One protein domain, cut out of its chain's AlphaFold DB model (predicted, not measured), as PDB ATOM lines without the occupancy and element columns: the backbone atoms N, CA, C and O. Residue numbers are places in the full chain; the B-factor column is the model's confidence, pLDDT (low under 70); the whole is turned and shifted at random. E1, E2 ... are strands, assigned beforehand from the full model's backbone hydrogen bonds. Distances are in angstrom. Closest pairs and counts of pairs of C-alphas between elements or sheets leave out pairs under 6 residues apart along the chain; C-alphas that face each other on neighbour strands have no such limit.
ATOM      1  N   SER A  10     -21.085  33.109  -7.770       92.00
ATOM      2  CA  SER A  10     -22.301  32.933  -8.554       92.00
ATOM      3  C   SER A  10     -23.532  33.367  -7.770       92.00
ATOM      4  O   SER A  10     -23.625  33.167  -6.559       92.00
ATOM      5  N   LEU A  11     -24.484  33.963  -8.480       91.12
ATOM      6  CA  LEU A  11     -25.770  34.359  -7.929       91.12
ATOM      7  C   LEU A  11     -26.814  33.305  -8.303       91.12
ATOM      8  O   LEU A  11     -27.072  33.069  -9.484       91.12
ATOM      9  N   LYS A  12     -27.422  32.674  -7.299       92.44
ATOM     10  CA  LYS A  12     -28.560  31.772  -7.471       92.44
ATOM     11  C   LYS A  12     -29.848  32.550  -7.249       92.44
ATOM     12  O   LYS A  12     -30.064  33.121  -6.178       92.44
ATOM     13  N   VAL A  13     -30.686  32.556  -8.279       89.69
ATOM     14  CA  VAL A  13     -31.984  33.235  -8.306       89.69
ATOM     15  C   VAL A  13     -33.034  32.235  -8.788       89.69
ATOM     16  O   VAL A  13     -32.748  31.480  -9.723       89.69
ATOM     17  N   PRO A  14     -34.236  32.204  -8.191       89.69
ATOM     18  CA  PRO A  14     -35.352  31.439  -8.727       89.69
ATOM     19  C   PRO A  14     -35.688  31.889 -10.150       89.69
ATOM     20  O   PRO A  14     -35.691  33.080 -10.454       89.69
ATOM     21  N   GLN A  22     -42.352  36.349  -2.055       82.69
ATOM     22  CA  GLN A  22     -40.991  36.509  -1.551       82.69
ATOM     23  C   GLN A  22     -39.993  35.723  -2.405       82.69
ATOM     24  O   GLN A  22     -40.217  34.552  -2.718       82.69
ATOM     25  N   VAL A  23     -38.852  36.332  -2.726       87.06
ATOM     26  CA  VAL A  23     -37.772  35.697  -3.494       87.06
ATOM     27  C   VAL A  23     -36.505  35.646  -2.661       87.06
ATOM     28  O   VAL A  23     -36.045  36.660  -2.149       87.06
ATOM     29  N   ILE A  24     -35.891  34.469  -2.564       87.25
ATOM     30  CA  ILE A  24     -34.602  34.308  -1.892       87.25
ATOM     31  C   ILE A  24     -33.497  34.302  -2.942       87.25
ATOM     32  O   ILE A  24     -33.421  33.407  -3.783       87.25
ATOM     33  N   LEU A  25     -32.618  35.295  -2.874       88.25
ATOM     34  CA  LEU A  25     -31.377  35.338  -3.630       88.25
ATOM     35  C   LEU A  25     -30.253  34.744  -2.788       88.25
ATOM     36  O   LEU A  25     -30.097  35.124  -1.628       88.25
ATOM     37  N   LYS A  26     -29.438  33.863  -3.375       90.44
ATOM     38  CA  LYS A  26     -28.280  33.260  -2.702       90.44
ATOM     39  C   LYS A  26     -26.984  33.582  -3.442       90.44
ATOM     40  O   LYS A  26     -26.864  33.324  -4.636       90.44
ATOM     41  N   CYS A  27     -26.006  34.116  -2.721       89.19
ATOM     42  CA  CYS A  27     -24.643  34.305  -3.200       89.19
ATOM     43  C   CYS A  27     -23.808  33.076  -2.828       89.19
ATOM     44  O   CYS A  27     -23.630  32.769  -1.649       89.19
ATOM     45  N   GLU A  28     -23.316  32.357  -3.832       91.12
ATOM     46  CA  GLU A  28     -22.424  31.213  -3.654       91.12
ATOM     47  C   GLU A  28     -21.017  31.594  -4.090       91.12
ATOM     48  O   GLU A  28     -20.798  31.970  -5.241       91.12
ATOM     49  N   TYR A  29     -20.058  31.466  -3.178       90.31
ATOM     50  CA  TYR A  29     -18.651  31.716  -3.454       90.31
ATOM     51  C   TYR A  29     -17.753  30.679  -2.780       90.31
ATOM     52  O   TYR A  29     -18.129  30.078  -1.777       90.31
ATOM     53  N   ASN A  30     -16.553  30.482  -3.327       91.12
ATOM     54  CA  ASN A  30     -15.543  29.556  -2.793       91.12
ATOM     55  C   ASN A  30     -14.428  30.255  -1.986       91.12
ATOM     56  O   ASN A  30     -13.416  29.635  -1.663       91.12
ATOM     57  N   VAL A  31     -14.591  31.548  -1.687       89.25
ATOM     58  CA  VAL A  31     -13.671  32.327  -0.849       89.25
ATOM     59  C   VAL A  31     -13.721  31.800   0.585       89.25
ATOM     60  O   VAL A  31     -14.797  31.733   1.183       89.25
ATOM     61  N   ILE A  32     -12.563  31.455   1.147       88.94
ATOM     62  CA  ILE A  32     -12.474  31.015   2.543       88.94
ATOM     63  C   ILE A  32     -12.807  32.173   3.507       88.94
ATOM     64  O   ILE A  32     -12.491  33.330   3.200       88.94
ATOM     65  N   PRO A  33     -13.427  31.907   4.673       84.56
ATOM     66  CA  PRO A  33     -13.871  32.950   5.607       84.56
ATOM     67  C   PRO A  33     -12.771  33.934   6.041       84.56
ATOM     68  O   PRO A  33     -13.021  35.119   6.281       84.56
ATOM     69  N   GLU A  34     -11.525  33.472   6.116       87.62
ATOM     70  CA  GLU A  34     -10.373  34.274   6.525       87.62
ATOM     71  C   GLU A  34     -10.051  35.354   5.484       87.62
ATOM     72  O   GLU A  34      -9.728  36.485   5.859       87.62
ATOM     73  N   GLN A  35     -10.222  35.022   4.200       88.06
ATOM     74  CA  GLN A  35      -9.971  35.886   3.042       88.06
ATOM     75  C   GLN A  35     -11.188  36.729   2.635       88.06
ATOM     76  O   GLN A  35     -11.051  37.665   1.845       88.06
ATOM     77  N   LEU A  36     -12.381  36.438   3.163       88.56
ATOM     78  CA  LEU A  36     -13.585  37.202   2.854       88.56
ATOM     79  C   LEU A  36     -13.521  38.596   3.493       88.56
ATOM     80  O   LEU A  36     -13.816  38.787   4.672       88.56
ATOM     81  N   TYR A  37     -13.145  39.591   2.695       90.88
ATOM     82  CA  TYR A  37     -13.042  40.975   3.154       90.88
ATOM     83  C   TYR A  37     -14.369  41.735   3.052       90.88
ATOM     84  O   TYR A  37     -14.688  42.569   3.902       90.88
ATOM     85  N   LYS A  38     -15.145  41.473   1.996       90.56
ATOM     86  CA  LYS A  38     -16.298  42.295   1.638       90.56
ATOM     87  C   LYS A  38     -17.320  41.512   0.821       90.56
ATOM     88  O   LYS A  38     -16.944  40.785  -0.091       90.56
ATOM     89  N   VAL A  39     -18.601  41.733   1.108       89.94
ATOM     90  CA  VAL A  39     -19.727  41.250   0.293       89.94
ATOM     91  C   VAL A  39     -20.597  42.443  -0.072       89.94
ATOM     92  O   VAL A  39     -20.969  43.233   0.793       89.94
ATOM     93  N   GLU A  40     -20.912  42.602  -1.354       90.50
ATOM     94  CA  GLU A  40     -21.784  43.667  -1.846       90.50
ATOM     95  C   GLU A  40     -22.906  43.081  -2.682       90.50
ATOM     96  O   GLU A  40     -22.671  42.294  -3.595       90.50
ATOM     97  N   TRP A  41     -24.122  43.526  -2.389       88.44
ATOM     98  CA  TRP A  41     -25.290  43.216  -3.189       88.44
ATOM     99  C   TRP A  41     -25.729  44.455  -3.944       88.44
ATOM    100  O   TRP A  41     -25.889  45.543  -3.375       88.44
ATOM    101  N   LEU A  42     -25.924  44.268  -5.243       87.88
ATOM    102  CA  LEU A  42     -26.249  45.310  -6.197       87.88
ATOM    103  C   LEU A  42     -27.558  44.943  -6.896       87.88
ATOM    104  O   LEU A  42     -27.719  43.823  -7.376       87.88
ATOM    105  N   LYS A  43     -28.480  45.900  -6.983       84.94
ATOM    106  CA  LYS A  43     -29.641  45.844  -7.873       84.94
ATOM    107  C   LYS A  43     -29.397  46.848  -8.996       84.94
ATOM    108  O   LYS A  43     -29.522  48.059  -8.795       84.94
ATOM    109  N   GLY A  44     -28.982  46.352 -10.161       85.00
ATOM    110  CA  GLY A  44     -28.454  47.198 -11.232       85.00
ATOM    111  C   GLY A  44     -27.198  47.935 -10.761       85.00
ATOM    112  O   GLY A  44     -26.224  47.307 -10.360       85.00
ATOM    113  N   THR A  45     -27.232  49.268 -10.753       85.56
ATOM    114  CA  THR A  45     -26.118  50.118 -10.289       85.56
ATOM    115  C   THR A  45     -26.216  50.517  -8.814       85.56
ATOM    116  O   THR A  45     -25.301  51.143  -8.278       85.56
ATOM    117  N   ARG A  46     -27.318  50.179  -8.132       85.38
ATOM    118  CA  ARG A  46     -27.574  50.600  -6.748       85.38
ATOM    119  C   ARG A  46     -27.160  49.513  -5.768       85.38
ATOM    120  O   ARG A  46     -27.575  48.364  -5.896       85.38
ATOM    121  N   LYS A  47     -26.382  49.890  -4.754       87.56
ATOM    122  CA  LYS A  47     -26.084  49.015  -3.612       87.56
ATOM    123  C   LYS A  47     -27.343  48.868  -2.776       87.56
ATOM    124  O   LYS A  47     -27.960  49.874  -2.450       87.56
ATOM    125  N   ILE A  48     -27.689  47.629  -2.446       86.31
ATOM    126  CA  ILE A  48     -28.808  47.302  -1.552       86.31
ATOM    127  C   ILE A  48     -28.286  46.825  -0.193       86.31
ATOM    128  O   ILE A  48     -28.863  47.131   0.848       86.31
ATOM    129  N   PHE A  49     -27.123  46.167  -0.188       87.06
ATOM    130  CA  PHE A  49     -26.454  45.712   1.024       87.06
ATOM    131  C   PHE A  49     -24.934  45.688   0.847       87.06
ATOM    132  O   PHE A  49     -24.418  45.450  -0.248       87.06
ATOM    133  N   GLN A  50     -24.218  45.937   1.939       89.50
ATOM    134  CA  GLN A  50     -22.770  45.827   2.014       89.50
ATOM    135  C   GLN A  50     -22.350  45.276   3.380       89.50
ATOM    136  O   GLN A  50     -22.731  45.818   4.416       89.50
ATOM    137  N   TYR A  51     -21.486  44.267   3.358       88.75
ATOM    138  CA  TYR A  51     -20.712  43.785   4.496       88.75
ATOM    139  C   TYR A  51     -19.228  44.093   4.279       88.75
ATOM    140  O   TYR A  51     -18.712  43.859   3.185       88.75
ATOM    141  N   VAL A  52     -18.545  44.602   5.306       91.69
ATOM    142  CA  VAL A  52     -17.091  44.832   5.312       91.69
ATOM    143  C   VAL A  52     -16.498  44.290   6.614       91.69
ATOM    144  O   VAL A  52     -16.871  44.733   7.703       91.69
ATOM    145  N   LYS A  53     -15.545  43.361   6.507       89.75
ATOM    146  CA  LYS A  53     -14.820  42.792   7.649       89.75
ATOM    147  C   LYS A  53     -13.981  43.875   8.333       89.75
ATOM    148  O   LYS A  53     -13.255  44.615   7.676       89.75
ATOM    149  N   GLY A  54     -14.083  43.967   9.659       88.44
ATOM    150  CA  GLY A  54     -13.311  44.916  10.473       88.44
ATOM    151  C   GLY A  54     -13.865  46.345  10.538       88.44
ATOM    152  O   GLY A  54     -13.219  47.212  11.118       88.44
ATOM    153  N   ARG A  55     -15.049  46.615   9.973       90.62
ATOM    154  CA  ARG A  55     -15.726  47.914  10.100       90.62
ATOM    155  C   ARG A  55     -16.736  47.908  11.252       90.62
ATOM    156  O   ARG A  55     -17.376  46.891  11.502       90.62
ATOM    157  N   THR A  56     -16.958  49.074  11.859       87.25
ATOM    158  CA  THR A  56     -18.047  49.321  12.819       87.25
ATOM    159  C   THR A  56     -18.969  50.438  12.290       87.25
ATOM    160  O   THR A  56     -18.503  51.569  12.151       87.25
ATOM    161  N   PRO A  57     -20.249  50.166  11.952       85.94
ATOM    162  CA  PRO A  57     -20.871  48.845  11.884       85.94
ATOM    163  C   PRO A  57     -20.349  48.024  10.684       85.94
ATOM    164  O   PRO A  57     -20.018  48.599   9.640       85.94
ATOM    165  N   PRO A  58     -20.293  46.683  10.797       84.69
ATOM    166  CA  PRO A  58     -19.808  45.808   9.722       84.69
ATOM    167  C   PRO A  58     -20.778  45.737   8.539       84.69
ATOM    168  O   PRO A  58     -20.390  45.354   7.435       84.69
ATOM    169  N   PHE A  59     -22.031  46.134   8.762       86.56
ATOM    170  CA  PHE A  59     -23.120  46.086   7.799       86.56
ATOM    171  C   PHE A  59     -23.592  47.490   7.437       86.56
ATOM    172  O   PHE A  59     -23.714  48.367   8.295       86.56
ATOM    173  N   ARG A  60     -23.920  47.687   6.162       85.88
ATOM    174  CA  ARG A  60     -24.627  48.868   5.676       85.88
ATOM    175  C   ARG A  60     -25.792  48.431   4.800       85.88
ATOM    176  O   ARG A  60     -25.592  47.925   3.697       85.88
ATOM    177  N   ASN A  61     -26.998  48.675   5.299       82.31
ATOM    178  CA  ASN A  61     -28.232  48.479   4.551       82.31
ATOM    179  C   ASN A  61     -28.558  49.770   3.805       82.31
ATOM    180  O   ASN A  61     -28.583  50.850   4.395       82.31
ATOM    181  N   PHE A  62     -28.800  49.653   2.506       79.56
ATOM    182  CA  PHE A  62     -29.324  50.745   1.704       79.56
ATOM    183  C   PHE A  62     -30.809  50.458   1.533       79.56
ATOM    184  O   PHE A  62     -31.177  49.499   0.854       79.56
ATOM    185  N   SER A  63     -31.652  51.235   2.217       65.62
ATOM    186  CA  SER A  63     -33.107  51.064   2.227       65.62
ATOM    187  C   SER A  63     -33.631  50.910   0.799       65.62
ATOM    188  O   SER A  63     -33.668  51.875   0.033       65.62
ATOM    189  N   THR A  64     -33.993  49.684   0.434       69.19
ATOM    190  CA  THR A  64     -34.554  49.350  -0.872       69.19
ATOM    191  C   THR A  64     -35.950  48.797  -0.619       69.19
ATOM    192  O   THR A  64     -36.059  47.785   0.071       69.19
ATOM    193  N   PRO A  65     -37.016  49.437  -1.130       70.19
ATOM    194  CA  PRO A  65     -38.375  48.937  -0.951       70.19
ATOM    195  C   PRO A  65     -38.491  47.474  -1.403       70.19
ATOM    196  O   PRO A  65     -38.037  47.133  -2.497       70.19
ATOM    197  N   GLY A  66     -39.054  46.624  -0.542       70.12
ATOM    198  CA  GLY A  66     -39.231  45.184  -0.776       70.12
ATOM    199  C   GLY A  66     -38.028  44.300  -0.423       70.12
ATOM    200  O   GLY A  66     -38.202  43.111  -0.215       70.12
ATOM    201  N   ALA A  67     -36.819  44.852  -0.268       71.38
ATOM    202  CA  ALA A  67     -35.642  44.052   0.067       71.38
ATOM    203  C   ALA A  67     -35.440  43.951   1.584       71.38
ATOM    204  O   ALA A  67     -35.092  44.936   2.240       71.38
ATOM    205  N   VAL A  68     -35.589  42.748   2.132       72.19
ATOM    206  CA  VAL A  68     -35.257  42.426   3.520       72.19
ATOM    207  C   VAL A  68     -34.014  41.542   3.540       72.19
ATOM    208  O   VAL A  68     -33.991  40.418   3.040       72.19
ATOM    209  N   LEU A  69     -32.947  42.052   4.143       69.69
ATOM    210  CA  LEU A  69     -31.751  41.256   4.372       69.69
ATOM    211  C   LEU A  69     -32.014  40.241   5.484       69.69
ATOM    212  O   LEU A  69     -32.452  40.613   6.574       69.69
ATOM    213  N   ASP A  70     -31.650  38.986   5.241       68.25
ATOM    214  CA  ASP A  70     -31.516  38.023   6.321       68.25
ATOM    215  C   ASP A  70     -30.148  38.218   6.992       68.25
ATOM    216  O   ASP A  70     -29.122  37.709   6.544       68.25
ATOM    217  N   VAL A  71     -30.114  39.030   8.052       60.53
ATOM    218  CA  VAL A  71     -28.864  39.402   8.745       60.53
ATOM    219  C   VAL A  71     -28.192  38.191   9.406       60.53
ATOM    220  O   VAL A  71     -27.020  38.263   9.771       60.53
ATOM    221  N   SER A  72     -28.907  37.067   9.528       62.09
ATOM    222  CA  SER A  72     -28.333  35.811  10.007       62.09
ATOM    223  C   SER A  72     -27.296  35.245   9.035       62.09
ATOM    224  O   SER A  72     -26.444  34.456   9.442       62.09
ATOM    225  N   THR A  73     -27.322  35.629   7.751       71.00
ATOM    226  CA  THR A  73     -26.359  35.136   6.766       71.00
ATOM    227  C   THR A  73     -26.160  36.119   5.604       71.00
ATOM    228  O   THR A  73     -27.032  36.299   4.762       71.00
ATOM    229  N   ILE A  74     -24.944  36.663   5.464       79.50
ATOM    230  CA  ILE A  74     -24.543  37.615   4.397       79.50
ATOM    231  C   ILE A  74     -24.675  37.078   2.954       79.50
ATOM    232  O   ILE A  74     -24.525  37.832   1.989       79.50
ATOM    233  N   ASN A  75     -24.963  35.780   2.822       86.19
ATOM    234  CA  ASN A  75     -25.126  35.063   1.563       86.19
ATOM    235  C   ASN A  75     -26.573  35.039   1.065       86.19
ATOM    236  O   ASN A  75     -26.777  34.601  -0.064       86.19
ATOM    237  N   TYR A  76     -27.554  35.491   1.853       86.12
ATOM    238  CA  TYR A  76     -28.965  35.452   1.465       86.12
ATOM    239  C   TYR A  76     -29.624  36.830   1.545       86.12
ATOM    240  O   TYR A  76     -29.501  37.543   2.539       86.12
ATOM    241  N   ILE A  77     -30.377  37.187   0.505       82.81
ATOM    242  CA  ILE A  77     -31.272  38.352   0.501       82.81
ATOM    243  C   ILE A  77     -32.683  37.892   0.172       82.81
ATOM    244  O   ILE A  77     -32.876  37.137  -0.778       82.81
ATOM    245  N   ARG A  78     -33.662  38.377   0.938       83.81
ATOM    246  CA  ARG A  78     -35.083  38.202   0.646       83.81
ATOM    247  C   ARG A  78     -35.584  39.467  -0.051       83.81
ATOM    248  O   ARG A  78     -35.392  40.566   0.466       83.81
ATOM    249  N   LEU A  79     -36.159  39.322  -1.236       76.94
ATOM    250  CA  LEU A  79     -36.827  40.385  -1.995       76.94
ATOM    251  C   LEU A  79     -38.335  40.154  -2.048       76.94
ATOM    252  O   LEU A  79     -38.742  38.993  -1.808       76.94
TER     253      LEU A  79
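This is residues 10 to 14 and 22 to 79 of the 79 residues of an uncharacterized protein of Cimex lectularius (UniProt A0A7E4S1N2). Two small three-stranded sheets stand partly face to face, and a winding link, residues 62 to 75, leads from one back to the other, where residues 68 to 69 pair with E6. The 63 printed residues hold no named helix and strands E1 to E6 in chain order, in antiparallel sheets E1-E2-E6 and E3-E4-E5, the latter a meander, each strand the antiparallel neighbour of the one before. The class is all strand, though under half, 28 residues, are in named elements; the whole is compact, radius of gyration of the C-alphas 11.6 A, spanning 31 by 25 by 24 A.

Find C-alpha 10 at (-22.301, 32.933, -8.554), where E1, residues 10 to 12, begins. Next come E2, residues 24 to 29, 16.2 A; E3, 38 to 43, 16.8 A; E4, 46 to 52, 17.0 A; E5, 59 to 61; and E6, 76 to 78, ending at (-35.083, 38.202, 0.646).

Within hydrogen-bond range, find N 10 and O 28 of E1 and E2, 2.8 A; N 25 and O 77 of E2 and E6, 2.8 A; N 39 and O 51 of hairpin E3 and E4, 3.0 A; N 60 and O 50 of hairpin E4 and E5, 2.8 A. E2 and E3 are apart.

The farthest C-alphas, Pro 14 and Thr 56, are 32.9 A apart. Residues 15 to 21 are cut out, a gap of 10.4 A between C-alphas 14 and 22. The link E5 to E6 is long; pLDDT is under 70 at residues 63 to 64 and 69 to 72.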